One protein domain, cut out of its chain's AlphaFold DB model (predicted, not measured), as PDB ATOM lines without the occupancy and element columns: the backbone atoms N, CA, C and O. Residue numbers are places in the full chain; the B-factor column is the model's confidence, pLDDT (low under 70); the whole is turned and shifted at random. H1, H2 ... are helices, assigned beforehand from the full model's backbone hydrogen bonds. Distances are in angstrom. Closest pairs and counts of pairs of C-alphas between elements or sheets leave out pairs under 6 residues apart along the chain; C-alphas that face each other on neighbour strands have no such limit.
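This is residues 149 to 287 of the 747 residues of an uncharacterized protein of Methanomicrobia archaeon (UniProt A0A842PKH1). Look for two long helices, H3 and H10, side by side and running the same way, with a helical hairpin, H5 and H6, joined to H3 by H5, which crosses it. H7 crosses the beginning of H3, while H1 and H2 pack on H10. The printed part has 139 residues with ten named helices, H1 to H10 in order, and no named strand; its class is all helix. It is compact, with a radius of gyration of the C-alphas of 14.4 A, and rounded, spanning 40 by 33 by 25 A.

Find C-alpha 149 at (111.186, 102.044, 148.245), where H1 begins and runs to residue 154. H2 holds residues 156 to 163. Find C-alpha 168 at (109.383, 115.708, 134.973); from there H3 runs 21.3 A to residue 182. H4, residues 188 to 193, comes before H5, residues 195 to 205, which is 15.4 A long. H6, residues 210 to 221, is 16.2 A long, and H7, residues 235 to 245, is 15.4 A. The short H8 and H9 are residues 248 to 251 and 254 to 257. H10, residues 272 to 286, runs 21.6 A to C-alpha 286 at (115.453, 96.414, 145.085).

Start at the hub, H5, which touches five helices. It forms a hairpin with H6, opposite ways at a shallow tilt of 14 degrees; their closest C-alphas, Val 199 and Ala 213, are 4.5 A apart. H5 touches H4 only at the corner, at Arg 191 and Asp 198, 4.8 A between C-alphas. It touches H8, with the C-alphas of Leu 197 and Val 251 closest at 5.2 A, and only just touches H7, with 3 pairs of C-alphas within 8 A. H3, with residues 173 to 177 alone, touches H5 about perpendicular at 87 degrees, closest at C-alphas 174 and 204, 6.5 A. With residues 168 to 173 alone it touches H7, at 86 degrees; C-alphas 169 and 240 are closest, 4.8 A. H3 touches H10 at a shallow tilt of 6 degrees, the same way, closest at C-alphas 179 and 283, 6.4 A. H10 touches H1, closest at C-alphas 149 and 283, 4.6 A, and with residues 272 to 276 alone it touches H2, closest at C-alphas 163 and 272, 5.1 A. H9 touches no helix but is near H8 and H10. In H1 to H7 every O i to N i+4 pair is within hydrogen-bond range; in H10, 9 of 11 are, and H8 and H9 are too short for such a pair.

The two C-alphas farthest apart, Asn 230 and Lys 259, are 42.7 A apart. The links H6 to H7 and H9 to H10 are long. The printed part has no cut, and no printed residue is under 70 in pLDDT.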
ATOM      1  N   GLN A 149     112.641 101.859 148.223       95.94
ATOM      2  CA  GLN A 149     111.186 102.044 148.245       95.94
ATOM      3  C   GLN A 149     110.770 102.942 149.413       95.94
ATOM      4  O   GLN A 149     110.135 103.978 149.219       95.94
ATOM      5  N   LYS A 150     111.220 102.618 150.632       95.31
ATOM      6  CA  LYS A 150     110.946 103.441 151.820       95.31
ATOM      7  C   LYS A 150     111.424 104.885 151.654       95.31
ATOM      8  O   LYS A 150     110.758 105.794 152.140       95.31
ATOM      9  N   PHE A 151     112.547 105.102 150.964       95.12
ATOM     10  CA  PHE A 151     113.032 106.443 150.635       95.12
ATOM     11  C   PHE A 151     112.054 107.201 149.726       95.12
ATOM     12  O   PHE A 151     111.728 108.353 150.006       95.12
ATOM     13  N   LEU A 152     111.560 106.567 148.656       96.06
ATOM     14  CA  LEU A 152     110.600 107.201 147.750       96.06
ATOM     15  C   LEU A 152     109.276 107.507 148.454       96.06
ATOM     16  O   LEU A 152     108.772 108.620 148.329       96.06
ATOM     17  N   VAL A 153     108.756 106.564 149.243       95.56
ATOM     18  CA  VAL A 153     107.521 106.745 150.021       95.56
ATOM     19  C   VAL A 153     107.654 107.899 151.019       95.56
ATOM     20  O   VAL A 153     106.763 108.744 151.085       95.56
ATOM     21  N   ALA A 154     108.782 108.001 151.731       94.62
ATOM     22  CA  ALA A 154     109.044 109.091 152.680       94.62
ATOM     23  C   ALA A 154     109.071 110.486 152.024       94.62
ATOM     24  O   ALA A 154     108.904 111.501 152.701       94.62
ATOM     25  N   HIS A 155     109.256 110.551 150.703       94.75
ATOM     26  CA  HIS A 155     109.309 111.791 149.932       94.75
ATOM     27  C   HIS A 155     108.236 111.882 148.844       94.75
ATOM     28  O   HIS A 155     108.374 112.703 147.932       94.75
ATOM     29  N   LYS A 156     107.172 111.076 148.938       95.50
ATOM     30  CA  LYS A 156     106.129 110.957 147.913       95.50
ATOM     31  C   LYS A 156     105.621 112.313 147.437       95.50
ATOM     32  O   LYS A 156     105.743 112.617 146.256       95.50
ATOM     33  N   ASP A 157     105.134 113.146 148.354       94.19
ATOM     34  CA  ASP A 157     104.509 114.430 148.013       94.19
ATOM     35  C   ASP A 157     105.468 115.353 147.257       94.19
ATOM     36  O   ASP A 157     105.101 116.006 146.279       94.19
ATOM     37  N   ARG A 158     106.740 115.365 147.672       92.38
ATOM     38  CA  ARG A 158     107.780 116.149 147.007       92.38
ATOM     39  C   ARG A 158     108.089 115.606 145.614       92.38
ATOM     40  O   ARG A 158     108.180 116.391 144.678       92.38
ATOM     41  N   ILE A 159     108.264 114.292 145.478       94.62
ATOM     42  CA  ILE A 159     108.620 113.659 144.202       94.62
ATOM     43  C   ILE A 159     107.480 113.808 143.195       94.62
ATOM     44  O   ILE A 159     107.743 114.196 142.063       94.62
ATOM     45  N   VAL A 160     106.233 113.561 143.604       95.44
ATOM     46  CA  VAL A 160     105.039 113.761 142.765       95.44
ATOM     47  C   VAL A 160     104.959 115.220 142.309       95.44
ATOM     48  O   VAL A 160     104.897 115.484 141.112       95.44
ATOM     49  N   GLY A 161     105.106 116.179 143.231       93.88
ATOM     50  CA  GLY A 161     105.125 117.602 142.881       93.88
ATOM     51  C   GLY A 161     106.287 118.016 141.964       93.88
ATOM     52  O   GLY A 161     106.158 118.974 141.204       93.88
ATOM     53  N   ASP A 162     107.425 117.317 142.005       91.56
ATOM     54  CA  ASP A 162     108.562 117.537 141.102       91.56
ATOM     55  C   ASP A 162     108.413 116.789 139.754       91.56
ATOM     56  O   ASP A 162     109.080 117.156 138.781       91.56
ATOM     57  N   LEU A 163     107.541 115.776 139.675       93.56
ATOM     58  CA  LEU A 163     107.144 115.067 138.449       93.56
ATOM     59  C   LEU A 163     106.034 115.792 137.673       93.56
ATOM     60  O   LEU A 163     105.912 115.570 136.476       93.56
ATOM     61  N   ASP A 164     105.272 116.675 138.315       88.62
ATOM     62  CA  ASP A 164     104.226 117.492 137.669       88.62
ATOM     63  C   ASP A 164     104.778 118.776 137.000       88.62
ATOM     64  O   ASP A 164     104.095 119.519 136.299       88.62
ATOM     65  N   ARG A 165     106.066 119.072 137.196       85.00
ATOM     66  CA  ARG A 165     106.711 120.267 136.628       85.00
ATOM     67  C   ARG A 165     107.170 120.036 135.192       85.00
ATOM     68  O   ARG A 165     107.407 118.911 134.762       85.00
ATOM     69  N   SER A 166     107.492 121.127 134.491       75.62
ATOM     70  CA  SER A 166     108.078 121.128 133.133       75.62
ATOM     71  C   SER A 166     109.397 120.344 132.983       75.62
ATOM     72  O   SER A 166     109.971 120.279 131.899       75.62
ATOM     73  N   GLU A 167     109.923 119.786 134.073       80.25
ATOM     74  CA  GLU A 167     111.158 119.011 134.133       80.25
ATOM     75  C   GLU A 167     110.961 117.605 134.703       80.25
ATOM     76  O   GLU A 167     111.917 117.006 135.200       80.25
ATOM     77  N   ALA A 168     109.746 117.067 134.587       87.19
ATOM     78  CA  ALA A 168     109.383 115.708 134.973       87.19
ATOM     79  C   ALA A 168     110.434 114.666 134.557       87.19
ATOM     80  O   ALA A 168     110.859 113.846 135.368       87.19
ATOM     81  N   GLY A 169     110.945 114.762 133.322       90.50
ATOM     82  CA  GLY A 169     111.975 113.863 132.803       90.50
ATOM     83  C   GLY A 169     113.277 113.878 133.599       90.50
ATOM     84  O   GLY A 169     113.880 112.830 133.823       90.50
ATOM     85  N   SER A 170     113.703 115.046 134.086       89.31
ATOM     86  CA  SER A 170     114.896 115.160 134.933       89.31
ATOM     87  C   SER A 170     114.707 114.480 136.284       89.31
ATOM     88  O   SER A 170     115.624 113.801 136.744       89.31
ATOM     89  N   THR A 171     113.529 114.618 136.888       91.75
ATOM     90  CA  THR A 171     113.165 113.953 138.145       91.75
ATOM     91  C   THR A 171     113.069 112.437 137.952       91.75
ATOM     92  O   THR A 171     113.780 111.679 138.618       91.75
ATOM     93  N   PHE A 172     112.260 111.996 136.983       94.81
ATOM     94  CA  PHE A 172     111.982 110.588 136.707       94.81
ATOM     95  C   PHE A 172     113.251 109.810 136.360       94.81
ATOM     96  O   PHE A 172     113.597 108.838 137.036       94.81
ATOM     97  N   PHE A 173     114.009 110.263 135.354       94.25
ATOM     98  CA  PHE A 173     115.201 109.537 134.925       94.25
ATOM     99  C   PHE A 173     116.311 109.563 135.964       94.25
ATOM    100  O   PHE A 173     117.069 108.603 136.063       94.25
ATOM    101  N   LYS A 174     116.426 110.616 136.775       91.69
ATOM    102  CA  LYS A 174     117.414 110.635 137.856       91.69
ATOM    103  C   LYS A 174     117.143 109.532 138.880       91.69
ATOM    104  O   LYS A 174     118.077 108.811 139.222       91.69
ATOM    105  N   ILE A 175     115.893 109.374 139.317       94.25
ATOM    106  CA  ILE A 175     115.507 108.311 140.253       94.25
ATOM    107  C   ILE A 175     115.677 106.940 139.585       94.25
ATOM    108  O   ILE A 175     116.385 106.086 140.118       94.25
ATOM    109  N   LEU A 176     115.122 106.755 138.381       95.44
ATOM    110  CA  LEU A 176     115.185 105.483 137.657       95.44
ATOM    111  C   LEU A 176     116.631 105.020 137.422       95.44
ATOM    112  O   LEU A 176     116.963 103.865 137.683       95.44
ATOM    113  N   MET A 177     117.519 105.908 136.965       93.44
ATOM    114  CA  MET A 177     118.914 105.538 136.697       93.44
ATOM    115  C   MET A 177     119.658 105.130 137.967       93.44
ATOM    116  O   MET A 177     120.535 104.264 137.903       93.44
ATOM    117  N   GLU A 178     119.341 105.733 139.112       92.69
ATOM    118  CA  GLU A 178     119.925 105.325 140.387       92.69
ATOM    119  C   GLU A 178     119.380 103.984 140.870       92.69
ATOM    120  O   GLU A 178     120.191 103.143 141.256       92.69
ATOM    121  N   LEU A 179     118.070 103.736 140.754       95.06
ATOM    122  CA  LEU A 179     117.461 102.433 141.054       95.06
ATOM    123  C   LEU A 179     118.088 101.319 140.208       95.06
ATOM    124  O   LEU A 179     118.593 100.336 140.743       95.06
ATOM    125  N   LEU A 180     118.163 101.512 138.888       94.50
ATOM    126  CA  LEU A 180     118.755 100.537 137.968       94.50
ATOM    127  C   LEU A 180     120.257 100.346 138.215       94.50
ATOM    128  O   LEU A 180     120.768  99.227 138.151       94.50
ATOM    129  N   THR A 181     120.988 101.419 138.531       91.69
ATOM    130  CA  THR A 181     122.406 101.302 138.906       91.69
ATOM    131  C   THR A 181     122.565 100.520 140.210       91.69
ATOM    132  O   THR A 181     123.480  99.701 140.309       91.69
ATOM    133  N   ASN A 182     121.685 100.744 141.189       89.56
ATOM    134  CA  ASN A 182     121.680 100.038 142.466       89.56
ATOM    135  C   ASN A 182     121.379  98.543 142.291       89.56
ATOM    136  O   ASN A 182     122.093  97.711 142.843       89.56
ATOM    137  N   GLY A 183     120.405  98.213 141.438       89.38
ATOM    138  CA  GLY A 183     120.035  96.845 141.072       89.38
ATOM    139  C   GLY A 183     121.018  96.125 140.140       89.38
ATOM    140  O   GLY A 183     120.737  95.018 139.698       89.38
ATOM    141  N   GLY A 184     122.160  96.733 139.793       90.94
ATOM    142  CA  GLY A 184     123.184  96.098 138.952       90.94
ATOM    143  C   GLY A 184     122.899  96.109 137.443       90.94
ATOM    144  O   GLY A 184     123.657  95.519 136.670       90.94
ATOM    145  N   TYR A 185     121.876  96.837 136.986       91.69
ATOM    146  CA  TYR A 185     121.511  96.948 135.566       91.69
ATOM    147  C   TYR A 185     122.457  97.854 134.762       91.69
ATOM    148  O   TYR A 185     122.400  97.895 133.537       91.69
ATOM    149  N   LYS A 186     123.402  98.546 135.409       88.56
ATOM    150  CA  LYS A 186     124.449  99.320 134.723       88.56
ATOM    151  C   LYS A 186     125.621  98.435 134.270       88.56
ATOM    152  O   LYS A 186     126.769  98.663 134.654       88.56
ATOM    153  N   ASN A 187     125.343  97.450 133.423       90.75
ATOM    154  CA  ASN A 187     126.321  96.498 132.888       90.75
ATOM    155  C   ASN A 187     126.346  96.506 131.345       90.75
ATOM    156  O   ASN A 187     125.508  97.142 130.706       90.75
ATOM    157  N   GLU A 188     127.334  95.848 130.733       88.88
ATOM    158  CA  GLU A 188     127.510  95.867 129.271       88.88
ATOM    159  C   GLU A 188     126.351  95.227 128.504       88.88
ATOM    160  O   GLU A 188     126.013  95.701 127.423       88.88
ATOM    161  N   ARG A 189     125.732  94.178 129.059       91.25
ATOM    162  CA  ARG A 189     124.606  93.483 128.429       91.25
ATOM    163  C   ARG A 189     123.405  94.416 128.300       91.25
ATOM    164  O   ARG A 189     122.932  94.644 127.193       91.25
ATOM    165  N   ILE A 190     122.983  95.025 129.407       89.75
ATOM    166  CA  ILE A 190     121.842  95.950 129.424       89.75
ATOM    167  C   ILE A 190     122.088  97.160 128.520       89.75
ATOM    168  O   ILE A 190     121.191  97.576 127.799       89.75
ATOM    169  N   ARG A 191     123.314  97.694 128.496       87.06
ATOM    170  CA  ARG A 191     123.659  98.822 127.615       87.06
ATOM    171  C   ARG A 191     123.557  98.489 126.124       87.06
ATOM    172  O   ARG A 191     123.311  99.391 125.336       87.06
ATOM    173  N   LYS A 192     123.773  97.227 125.737       87.81
ATOM    174  CA  LYS A 192     123.600  96.766 124.352       87.81
ATOM    175  C   LYS A 192     122.134  96.497 124.018       87.81
ATOM    176  O   LYS A 192     121.703  96.829 122.925       87.81
ATOM    177  N   GLU A 193     121.391  95.894 124.946       90.88
ATOM    178  CA  GLU A 193     119.978  95.539 124.749       90.88
ATOM    179  C   GLU A 193     119.040  96.762 124.793       90.88
ATOM    180  O   GLU A 193     118.006  96.747 124.133       90.88
ATOM    181  N   TYR A 194     119.406  97.823 125.525       92.56
ATOM    182  CA  TYR A 194     118.605  99.043 125.697       92.56
ATOM    183  C   TYR A 194     119.441 100.301 125.365       92.56
ATOM    184  O   TYR A 194     120.004 100.930 126.270       92.56
ATOM    185  N   PRO A 195     119.532 100.706 124.081       90.81
ATOM    186  CA  PRO A 195     120.352 101.845 123.644       90.81
ATOM    187  C   PRO A 195     119.968 103.181 124.300       90.81
ATOM    188  O   PRO A 195     120.839 103.939 124.738       90.81
ATOM    189  N   VAL A 196     118.664 103.443 124.454       92.69
ATOM    190  CA  VAL A 196     118.140 104.636 125.146       92.69
ATOM    191  C   VAL A 196     118.626 104.679 126.597       92.69
ATOM    192  O   VAL A 196     119.064 105.721 127.088       92.69
ATOM    193  N   LEU A 197     118.610 103.535 127.282       91.56
ATOM    194  CA  LEU A 197     119.062 103.421 128.663       91.56
ATOM    195  C   LEU A 197     120.573 103.689 128.803       91.56
ATOM    196  O   LEU A 197     121.005 104.338 129.757       91.56
ATOM    197  N   ASP A 198     121.393 103.267 127.837       91.44
ATOM    198  CA  ASP A 198     122.827 103.585 127.807       91.44
ATOM    199  C   ASP A 198     123.091 105.089 127.607       91.44
ATOM    200  O   ASP A 198     123.931 105.681 128.296       91.44
ATOM    201  N   VAL A 199     122.312 105.743 126.735       92.75
ATOM    202  CA  VAL A 199     122.322 107.209 126.586       92.75
ATOM    203  C   VAL A 199     121.959 107.882 127.916       92.75
ATOM    204  O   VAL A 199     122.687 108.770 128.375       92.75
ATOM    205  N   LEU A 200     120.903 107.424 128.594       92.81
ATOM    206  CA  LEU A 200     120.478 107.953 129.895       92.81
ATOM    207  C   LEU A 200     121.528 107.740 130.996       92.81
ATOM    208  O   LEU A 200     121.791 108.669 131.767       92.81
ATOM    209  N   PHE A 201     122.215 106.593 131.048       90.38
ATOM    210  CA  PHE A 201     123.343 106.382 131.966       90.38
ATOM    211  C   PHE A 201     124.494 107.368 131.708       90.38
ATOM    212  O   PHE A 201     125.159 107.808 132.657       90.38
ATOM    213  N   GLY A 202     124.733 107.725 130.442       87.94
ATOM    214  CA  GLY A 202     125.718 108.726 130.037       87.94
ATOM    215  C   GLY A 202     125.330 110.153 130.444       87.94
ATOM    216  O   GLY A 202     126.166 110.884 130.984       87.94
ATOM    217  N   LEU A 203     124.062 110.532 130.258       88.19
ATOM    218  CA  LEU A 203     123.536 111.860 130.605       88.19
ATOM    219  C   LEU A 203     123.411 112.074 132.124       88.19
ATOM    220  O   LEU A 203     123.683 113.168 132.637       88.19
ATOM    221  N   THR A 204     123.032 111.040 132.875       81.69
ATOM    222  CA  THR A 204     122.793 111.131 134.326       81.69
ATOM    223  C   THR A 204     124.049 110.913 135.172       81.69
ATOM    224  O   THR A 204     124.140 111.496 136.250       81.69
ATOM    225  N   GLY A 205     125.051 110.172 134.681       71.06
ATOM    226  CA  GLY A 205     126.246 109.810 135.452       71.06
ATOM    227  C   GLY A 205     127.254 110.942 135.705       71.06
ATOM    228  O   GLY A 205     127.701 111.125 136.834       71.06
ATOM    229  N   GLY A 206     127.655 111.708 134.682       71.62
ATOM    230  CA  GLY A 206     128.677 112.754 134.841       71.62
ATOM    231  C   GLY A 206     129.050 113.475 133.545       71.62
ATOM    232  O   GLY A 206     128.712 113.032 132.453       71.62
ATOM    233  N   THR A 207     129.785 114.590 133.644       77.81
ATOM    234  CA  THR A 207     130.064 115.478 132.493       77.81
ATOM    235  C   THR A 207     130.836 114.809 131.356       77.81
ATOM    236  O   THR A 207     130.636 115.167 130.200       77.81
ATOM    237  N   ARG A 208     131.679 113.813 131.663       81.19
ATOM    238  CA  ARG A 208     132.432 113.040 130.659       81.19
ATOM    239  C   ARG A 208     131.548 112.119 129.811       81.19
ATOM    240  O   ARG A 208     131.936 111.792 128.698       81.19
ATOM    241  N   GLY A 209     130.388 111.701 130.324       83.56
ATOM    242  CA  GLY A 209     129.463 110.814 129.613       83.56
ATOM    243  C   GLY A 209     128.582 111.532 128.590       83.56
ATOM    244  O   GLY A 209     128.117 110.905 127.646       83.56
ATOM    245  N   ILE A 210     128.398 112.849 128.734       88.56
ATOM    246  CA  ILE A 210     127.462 113.643 127.923       88.56
ATOM    247  C   ILE A 210     127.811 113.622 126.419       88.56
ATOM    248  O   ILE A 210     126.913 113.358 125.621       88.56
ATOM    249  N   PRO A 211     129.074 113.832 125.983       88.50
ATOM    250  CA  PRO A 211     129.399 113.794 124.554       88.50
ATOM    251  C   PRO A 211     129.197 112.404 123.933       88.50
ATOM    252  O   PRO A 211     128.717 112.293 122.808       88.50
ATOM    253  N   LEU A 212     129.529 111.345 124.680       88.94
ATOM    254  CA  LEU A 212     129.342 109.958 124.241       88.94
ATOM    255  C   LEU A 212     127.857 109.612 124.102       88.94
ATOM    256  O   LEU A 212     127.480 108.958 123.136       88.94
ATOM    257  N   ALA A 213     127.026 110.086 125.031       90.69
ATOM    258  CA  ALA A 213     125.579 109.925 124.968       90.69
ATOM    259  C   ALA A 213     124.991 110.593 123.713       90.69
ATOM    260  O   ALA A 213     124.194 109.976 123.017       90.69
ATOM    261  N   GLY A 214     125.447 111.805 123.373       90.81
ATOM    262  CA  GLY A 214     125.040 112.485 122.138       90.81
ATOM    263  C   GLY A 214     125.436 111.734 120.868       90.81
ATOM    264  O   GLY A 214     124.629 111.628 119.950       90.81
ATOM    265  N   LYS A 215     126.650 111.165 120.826       91.19
ATOM    266  CA  LYS A 215     127.095 110.349 119.687       91.19
ATOM    267  C   LYS A 215     126.234 109.092 119.524       91.19
ATOM    268  O   LYS A 215     125.771 108.825 118.424       91.19
ATOM    269  N   LYS A 216     125.980 108.373 120.621       91.25
ATOM    270  CA  LYS A 216     125.158 107.154 120.619       91.25
ATOM    271  C   LYS A 216     123.709 107.422 120.232       91.25
ATOM    272  O   LYS A 216     123.155 106.667 119.450       91.25
ATOM    273  N   TRP A 217     123.118 108.512 120.724       93.69
ATOM    274  CA  TRP A 217     121.764 108.905 120.324       93.69
ATOM    275  C   TRP A 217     121.671 109.158 118.818       93.69
ATOM    276  O   TRP A 217     120.748 108.682 118.169       93.69
ATOM    277  N   LYS A 218     122.670 109.840 118.245       92.12
ATOM    278  CA  LYS A 218     122.740 110.073 116.800       92.12
ATOM    279  C   LYS A 218     122.906 108.783 115.997       92.12
ATOM    280  O   LYS A 218     122.301 108.656 114.942       92.12
ATOM    281  N   GLU A 219     123.722 107.850 116.484       90.75
ATOM    282  CA  GLU A 219     123.912 106.535 115.859       90.75
ATOM    283  C   GLU A 219     122.622 105.692 115.890       90.75
ATOM    284  O   GLU A 219     122.334 105.009 114.912       90.75
ATOM    285  N   ASP A 220     121.836 105.766 116.970       88.56
ATOM    286  CA  ASP A 220     120.636 104.940 117.184       88.56
ATOM    287  C   ASP A 220     119.351 105.537 116.579       88.56
ATOM    288  O   ASP A 220     118.593 104.847 115.900       88.56
ATOM    289  N   LYS A 221     119.100 106.834 116.798       88.50
ATOM    290  CA  LYS A 221     117.850 107.521 116.414       88.50
ATOM    291  C   LYS A 221     117.995 108.415 115.173       88.50
ATOM    292  O   LYS A 221     117.014 109.006 114.735       88.50
ATOM    293  N   ASN A 222     119.197 108.509 114.593       90.31
ATOM    294  CA  ASN A 222     119.520 109.340 113.423       90.31
ATOM    295  C   ASN A 222     119.158 110.835 113.579       90.31
ATOM    296  O   ASN A 222     118.841 111.526 112.612       90.31
ATOM    297  N   GLU A 223     119.232 111.355 114.805       92.44
ATOM    298  CA  GLU A 223     118.955 112.755 115.137       92.44
ATOM    299  C   GLU A 223     119.925 113.277 116.209       92.44
ATOM    300  O   GLU A 223     120.542 112.510 116.949       92.44
ATOM    301  N   ASP A 224     120.101 114.597 116.293       91.50
ATOM    302  CA  ASP A 224     120.945 115.206 117.324       91.50
ATOM    303  C   ASP A 224     120.134 115.478 118.602       91.50
ATOM    304  O   ASP A 224     119.045 116.046 118.552       91.50
ATOM    305  N   LEU A 225     120.714 115.173 119.768       94.19
ATOM    306  CA  LEU A 225     120.185 115.674 121.040       94.19
ATOM    307  C   LEU A 225     120.238 117.215 121.095       94.19
ATOM    308  O   LEU A 225     121.158 117.802 120.511       94.19
ATOM    309  N   PRO A 226     119.334 117.870 121.854       93.88
ATOM    310  CA  PRO A 226     119.356 119.314 122.078       93.88
ATOM    311  C   PRO A 226     120.746 119.849 122.445       93.88
ATOM    312  O   PRO A 226     121.435 119.303 123.313       93.88
ATOM    313  N   LYS A 227     121.160 120.941 121.795       92.62
ATOM    314  CA  LYS A 227     122.471 121.584 121.979       92.62
ATOM    315  C   LYS A 227     122.322 122.987 122.564       92.62
ATOM    316  O   LYS A 227     121.337 123.674 122.322       92.62
ATOM    317  N   GLN A 228     123.328 123.409 123.318       90.56
ATOM    318  CA  GLN A 228     123.524 124.790 123.755       90.56
ATOM    319  C   GLN A 228     124.039 125.650 122.592       90.56
ATOM    320  O   GLN A 228     124.539 125.118 121.601       90.56
ATOM    321  N   GLU A 229     124.034 126.976 122.755       85.50
ATOM    322  CA  GLU A 229     124.592 127.929 121.773       85.50
ATOM    323  C   GLU A 229     126.055 127.629 121.398       85.50
ATOM    324  O   GLU A 229     126.489 127.872 120.279       85.50
ATOM    325  N   ASN A 230     126.818 127.029 122.318       85.06
ATOM    326  CA  ASN A 230     128.208 126.616 122.099       85.06
ATOM    327  C   ASN A 230     128.361 125.269 121.347       85.06
ATOM    328  O   ASN A 230     129.465 124.724 121.294       85.06
ATOM    329  N   GLY A 231     127.266 124.692 120.840       83.94
ATOM    330  CA  GLY A 231     127.233 123.433 120.092       83.94
ATOM    331  C   GLY A 231     127.343 122.154 120.933       83.94
ATOM    332  O   GLY A 231     127.277 121.055 120.379       83.94
ATOM    333  N   LYS A 232     127.500 122.248 122.262       88.81
ATOM    334  CA  LYS A 232     127.548 121.079 123.157       88.81
ATOM    335  C   LYS A 232     126.144 120.612 123.514       88.81
ATOM    336  O   LYS A 232     125.245 121.428 123.658       88.81
ATOM    337  N   VAL A 233     125.980 119.307 123.730       89.81
ATOM    338  CA  VAL A 233     124.714 118.715 124.193       89.81
ATOM    339  C   VAL A 233     124.274 119.373 125.505       89.81
ATOM    340  O   VAL A 233     125.015 119.364 126.494       89.81
ATOM    341  N   ASP A 234     123.062 119.925 125.520       90.19
ATOM    342  CA  ASP A 234     122.432 120.439 126.728       90.19
ATOM    343  C   ASP A 234     121.829 119.275 127.512       90.19
ATOM    344  O   ASP A 234     120.824 118.688 127.110       90.19
ATOM    345  N   LYS A 235     122.434 118.938 128.657       88.94
ATOM    346  CA  LYS A 235     121.990 117.815 129.493       88.94
ATOM    347  C   LYS A 235     120.509 117.914 129.869       88.94
ATOM    348  O   LYS A 235     119.820 116.903 129.819       88.94
ATOM    349  N   ARG A 236     120.036 119.082 130.306       87.81
ATOM    350  CA  ARG A 236     118.691 119.216 130.887       87.81
ATOM    351  C   ARG A 236     117.636 119.156 129.791       87.81
ATOM    352  O   ARG A 236     116.685 118.389 129.910       87.81
ATOM    353  N   ALA A 237     117.858 119.892 128.701       90.38
ATOM    354  CA  ALA A 237     116.968 119.854 127.545       90.38
ATOM    355  C   ALA A 237     116.938 118.458 126.905       90.38
ATOM    356  O   ALA A 237     115.866 117.971 126.569       90.38
ATOM    357  N   SER A 238     118.085 117.773 126.820       93.25
ATOM    358  CA  SER A 238     118.162 116.412 126.270       93.25
ATOM    359  C   SER A 238     117.400 115.387 127.101       93.25
ATOM    360  O   SER A 238     116.704 114.550 126.543       93.25
ATOM    361  N   ILE A 239     117.497 115.450 128.432       92.38
ATOM    362  CA  ILE A 239     116.777 114.522 129.313       92.38
ATOM    363  C   ILE A 239     115.257 114.698 129.163       92.38
ATOM    364  O   ILE A 239     114.539 113.708 129.047       92.38
ATOM    365  N   ASN A 240     114.770 115.940 129.108       91.44
ATOM    366  CA  ASN A 240     113.344 116.205 128.894       91.44
ATOM    367  C   ASN A 240     112.895 115.857 127.466       91.44
ATOM    368  O   ASN A 240     111.779 115.390 127.278       91.44
ATOM    369  N   TYR A 241     113.758 116.048 126.466       93.31
ATOM    370  CA  TYR A 241     113.485 115.620 125.097       93.31
ATOM    371  C   TYR A 241     113.283 114.103 125.021       93.31
ATOM    372  O   TYR A 241     112.252 113.662 124.527       93.31
ATOM    373  N   ILE A 242     114.204 113.324 125.602       94.62
ATOM    374  CA  ILE A 242     114.092 111.860 125.679       94.62
ATOM    375  C   ILE A 242     112.807 111.460 126.413       94.62
ATOM    376  O   ILE A 242     112.086 110.588 125.953       94.62
ATOM    377  N   PHE A 243     112.475 112.126 127.523       94.81
ATOM    378  CA  PHE A 243     111.255 111.830 128.284       94.81
ATOM    379  C   PHE A 243     109.982 111.974 127.440       94.81
ATOM    380  O   PHE A 243     109.040 111.206 127.598       94.81
ATOM    381  N   ASN A 244     109.967 112.931 126.513       92.50
ATOM    382  CA  ASN A 244     108.824 113.175 125.639       92.50
ATOM    383  C   ASN A 244     108.789 112.286 124.388       92.50
ATOM    384  O   ASN A 244     107.772 112.291 123.694       92.50
ATOM    385  N   SER A 245     109.865 111.552 124.084       92.06
ATOM    386  CA  SER A 245     110.006 110.789 122.836       92.06
ATOM    387  C   SER A 245     110.066 109.271 123.011       92.06
ATOM    388  O   SER A 245     109.964 108.560 122.015       92.06
ATOM    389  N   VAL A 246     110.203 108.765 124.242       94.31
ATOM    390  CA  VAL A 246     110.375 107.325 124.503       94.31
ATOM    391  C   VAL A 246     109.234 106.720 125.318       94.31
ATOM    392  O   VAL A 246     108.497 107.399 126.041       94.31
ATOM    393  N   SER A 247     109.099 105.404 125.198       93.69
ATOM    394  CA  SER A 247     108.166 104.578 125.965       93.69
ATOM    395  C   SER A 247     108.813 103.940 127.197       93.69
ATOM    396  O   SER A 247     110.037 103.895 127.331       93.69
ATOM    397  N   LEU A 248     107.985 103.426 128.111       92.62
ATOM    398  CA  LEU A 248     108.461 102.774 129.336       92.62
ATOM    399  C   LEU A 248     109.367 101.556 129.054       92.62
ATOM    400  O   LEU A 248     110.399 101.403 129.704       92.62
ATOM    401  N   GLU A 249     109.033 100.736 128.054       92.31
ATOM    402  CA  GLU A 249     109.805  99.543 127.660       92.31
ATOM    403  C   GLU A 249     111.193  99.862 127.083       92.31
ATOM    404  O   GLU A 249     112.084  99.013 127.116       92.31
ATOM    405  N   GLU A 250     111.407 101.077 126.571       92.69
ATOM    406  CA  GLU A 250     112.721 101.506 126.070       92.69
ATOM    407  C   GLU A 250     113.692 101.871 127.203       92.69
ATOM    408  O   GLU A 250     114.909 101.883 127.000       92.69
ATOM    409  N   VAL A 251     113.170 102.177 128.397       93.69
ATOM    410  CA  VAL A 251     113.959 102.701 129.528       93.69
ATOM    411  C   VAL A 251     113.938 101.806 130.765       93.69
ATOM    412  O   VAL A 251     114.792 101.966 131.638       93.69
ATOM    413  N   VAL A 252     113.009 100.852 130.841       93.00
ATOM    414  CA  VAL A 252     112.931  99.840 131.897       93.00
ATOM    415  C   VAL A 252     113.157  98.455 131.278       93.00
ATOM    416  O   VAL A 252     112.431  98.067 130.365       93.00
ATOM    417  N   PRO A 253     114.147  97.680 131.760       92.81
ATOM    418  CA  PRO A 253     114.363  96.312 131.304       92.81
ATOM    419  C   PRO A 253     113.108  95.438 131.430       92.81
ATOM    420  O   PRO A 253     112.442  95.460 132.463       92.81
ATOM    421  N   LYS A 254     112.831  94.596 130.423       89.81
ATOM    422  CA  LYS A 254     111.647  93.711 130.356       89.81
ATOM    423  C   LYS A 254     111.401  92.895 131.630       89.81
ATOM    424  O   LYS A 254     110.264  92.738 132.056       89.81
ATOM    425  N   GLU A 255     112.466  92.404 132.259       89.88
ATOM    426  CA  GLU A 255     112.398  91.649 133.520       89.88
ATOM    427  C   GLU A 255     111.766  92.446 134.673       89.88
ATOM    428  O   GLU A 255     111.143  91.855 135.552       89.88
ATOM    429  N   LEU A 256     111.934  93.772 134.673       91.25
ATOM    430  CA  LEU A 256     111.329  94.691 135.635       91.25
ATOM    431  C   LEU A 256     109.949  95.156 135.167       91.25
ATOM    432  O   LEU A 256     109.050  95.228 135.997       91.25
ATOM    433  N   CYS A 257     109.743  95.386 133.862       87.38
ATOM    434  CA  CYS A 257     108.411  95.685 133.314       87.38
ATOM    435  C   CYS A 257     107.381  94.608 133.686       87.38
ATOM    436  O   CYS A 257     106.246  94.924 134.011       87.38
ATOM    437  N   ASN A 258     107.793  93.337 133.721       86.75
ATOM    438  CA  ASN A 258     106.922  92.223 134.105       86.75
ATOM    439  C   ASN A 258     106.561  92.189 135.602       86.75
ATOM    440  O   ASN A 258     105.727  91.382 136.005       86.75
ATOM    441  N   LYS A 259     107.225  92.997 136.436       88.69
ATOM    442  CA  LYS A 259     107.022  93.052 137.892       88.69
ATOM    443  C   LYS A 259     106.252  94.292 138.346       88.69
ATOM    444  O   LYS A 259     105.930  94.382 139.525       88.69
ATOM    445  N   ILE A 260     105.971  95.224 137.436       91.50
ATOM    446  CA  ILE A 260     105.244  96.465 137.717       91.50
ATOM    447  C   ILE A 260     103.832  96.402 137.127       91.50
ATOM    448  O   ILE A 260     103.584  95.705 136.146       91.50
ATOM    449  N   SER A 261     102.893  97.131 137.726       86.25
ATOM    450  CA  SER A 261     101.472  97.135 137.348       86.25
ATOM    451  C   SER A 261     101.152  98.049 136.156       86.25
ATOM    452  O   SER A 261     100.007  98.113 135.703       86.25
ATOM    453  N   ALA A 262     102.145  98.779 135.641       82.88
ATOM    454  CA  ALA A 262     101.964  99.773 134.589       82.88
ATOM    455  C   ALA A 262     101.849  99.154 133.184       82.88
ATOM    456  O   ALA A 262     102.690  98.368 132.756       82.88
ATOM    457  N   THR A 263     100.838  99.580 132.427       83.38
ATOM    458  CA  THR A 263     100.689  99.265 130.999       83.38
ATOM    459  C   THR A 263     101.650 100.092 130.159       83.38
ATOM    460  O   THR A 263     101.597 101.315 130.241       83.38
ATOM    461  N   THR A 264     102.453  99.467 129.297       82.75
ATOM    462  CA  THR A 264     103.420 100.180 128.453       82.75
ATOM    463  C   THR A 264     102.770 101.277 127.608       82.75
ATOM    464  O   THR A 264     101.919 101.028 126.757       82.75
ATOM    465  N   SER A 265     103.236 102.505 127.814       91.12
ATOM    466  CA  SER A 265     102.850 103.707 127.079       91.12
ATOM    467  C   SER A 265     104.055 104.644 126.927       91.12
ATOM    468  O   SER A 265     105.123 104.411 127.509       91.12
ATOM    469  N   ALA A 266     103.888 105.708 126.138       92.88
ATOM    470  CA  ALA A 266     104.837 106.818 126.078       92.88
ATOM    471  C   ALA A 266     104.959 107.479 127.461       92.88
ATOM    472  O   ALA A 266     103.945 107.686 128.131       92.88
ATOM    473  N   LEU A 267     106.180 107.816 127.892       92.94
ATOM    474  CA  LEU A 267     106.420 108.316 129.255       92.94
ATOM    475  C   LEU A 267     105.655 109.612 129.565       92.94
ATOM    476  O   LEU A 267     105.155 109.783 130.672       92.94
ATOM    477  N   ASN A 268     105.501 110.494 128.578       91.38
ATOM    478  CA  ASN A 268     104.774 111.759 128.713       91.38
ATOM    479  C   ASN A 268     103.245 111.626 128.834       91.38
ATOM    480  O   ASN A 268     102.572 112.635 129.029       91.38
ATOM    481  N   LYS A 269     102.685 110.418 128.686       93.19
ATOM    482  CA  LYS A 269     101.246 110.165 128.850       93.19
ATOM    483  C   LYS A 269     100.859 109.778 130.273       93.19
ATOM    484  O   LYS A 269      99.671 109.779 130.574       93.19
ATOM    485  N   TYR A 270     101.825 109.419 131.112       93.81
ATOM    486  CA  TYR A 270     101.555 109.097 132.506       93.81
ATOM    487  C   TYR A 270     101.388 110.371 133.328       93.81
ATOM    488  O   TYR A 270     102.143 111.334 133.170       93.81
ATOM    489  N   SER A 271     100.429 110.344 134.245       94.19
ATOM    490  CA  SER A 271     100.316 111.332 135.317       94.19
ATOM    491  C   SER A 271     101.509 111.258 136.275       94.19
ATOM    492  O   SER A 271     102.233 110.257 136.337       94.19
ATOM    493  N   SER A 272     101.707 112.315 137.063       95.06
ATOM    494  CA  SER A 272     102.787 112.376 138.053       95.06
ATOM    495  C   SER A 272     102.708 111.240 139.087       95.06
ATOM    496  O   SER A 272     103.727 110.673 139.483       95.06
ATOM    497  N   GLU A 273     101.494 110.832 139.447       95.75
ATOM    498  CA  GLU A 273     101.176 109.740 140.359       95.75
ATOM    499  C   GLU A 273     101.486 108.372 139.750       95.75
ATOM    500  O   GLU A 273     102.011 107.497 140.438       95.75
ATOM    501  N   GLU A 274     101.202 108.178 138.462       95.25
ATOM    502  CA  GLU A 274     101.539 106.940 137.755       95.25
ATOM    503  C   GLU A 274     103.049 106.794 137.565       95.25
ATOM    504  O   GLU A 274     103.589 105.710 137.789       95.25
ATOM    505  N   LEU A 275     103.744 107.883 137.221       96.00
ATOM    506  CA  LEU A 275     105.206 107.911 137.149       96.00
ATOM    507  C   LEU A 275     105.832 107.596 138.508       96.00
ATOM    508  O   LEU A 275     106.785 106.821 138.577       96.00
ATOM    509  N   PHE A 276     105.287 108.157 139.593       97.00
ATOM    510  CA  PHE A 276     105.723 107.824 140.945       97.00
ATOM    511  C   PHE A 276     105.482 106.346 141.265       97.00
ATOM    512  O   PHE A 276     106.406 105.682 141.729       97.00
ATOM    513  N   ARG A 277     104.288 105.809 140.973       96.75
ATOM    514  CA  ARG A 277     103.961 104.392 141.204       96.75
ATOM    515  C   ARG A 277     104.928 103.462 140.472       96.75
ATOM    516  O   ARG A 277     105.398 102.502 141.065       96.75
ATOM    517  N   ILE A 278     105.282 103.774 139.224       96.31
ATOM    518  CA  ILE A 278     106.291 103.014 138.468       96.31
ATOM    519  C   ILE A 278     107.637 103.011 139.207       96.31
ATOM    520  O   ILE A 278     108.260 101.962 139.348       96.31
ATOM    521  N   LEU A 279     108.104 104.174 139.678       96.88
ATOM    522  CA  LEU A 279     109.368 104.268 140.417       96.88
ATOM    523  C   LEU A 279     109.317 103.504 141.747       96.88
ATOM    524  O   LEU A 279     110.298 102.854 142.097       96.88
ATOM    525  N   ASP A 280     108.194 103.577 142.459       97.19
ATOM    526  CA  ASP A 280     107.960 102.901 143.738       97.19
ATOM    527  C   ASP A 280     107.958 101.372 143.586       97.19
ATOM    528  O   ASP A 280     108.678 100.677 144.300       97.19
ATOM    529  N   GLU A 281     107.252 100.844 142.584       96.19
ATOM    530  CA  GLU A 281     107.221  99.407 142.288       96.19
ATOM    531  C   GLU A 281     108.590  98.885 141.820       96.19
ATOM    532  O   GLU A 281     109.012  97.800 142.214       96.19
ATOM    533  N   ILE A 282     109.341  99.663 141.028       96.06
ATOM    534  CA  ILE A 282     110.728  99.308 140.680       96.06
ATOM    535  C   ILE A 282     111.616  99.320 141.931       96.06
ATOM    536  O   ILE A 282     112.503  98.476 142.065       96.06
ATOM    537  N   ALA A 283     111.414 100.276 142.836       96.12
ATOM    538  CA  ALA A 283     112.189 100.375 144.063       96.12
ATOM    539  C   ALA A 283     111.911  99.214 145.028       96.12
ATOM    540  O   ALA A 283     112.861  98.735 145.646       96.12
ATOM    541  N   ASP A 284     110.672  98.722 145.105       95.25
ATOM    542  CA  ASP A 284     110.281  97.542 145.894       95.25
ATOM    543  C   ASP A 284     111.103  96.301 145.514       95.25
ATOM    544  O   ASP A 284     111.633  95.605 146.377       95.25
ATOM    545  N   VAL A 285     111.334  96.090 144.210       93.31
ATOM    546  CA  VAL A 285     112.157  94.975 143.700       93.31
ATOM    547  C   VAL A 285     113.596  95.017 144.232       93.31
ATOM    548  O   VAL A 285     114.262  93.980 144.299       93.31
ATOM    549  N   PHE A 286     114.093  96.202 144.591       92.25
ATOM    550  CA  PHE A 286     115.453  96.414 145.085       92.25
ATOM    551  C   PHE A 286     115.536  96.652 146.596       92.25
ATOM    552  O   PHE A 286     116.648  96.818 147.105       92.25
ATOM    553  N   ASP A 287     114.409  96.674 147.309       89.19
ATOM    554  CA  ASP A 287     114.393  96.806 148.762       89.19
ATOM    555  C   ASP A 287     114.815  95.481 149.411       89.19
ATOM    556  O   ASP A 287     114.288  94.405 149.120       89.19
TER     557      ASP A 287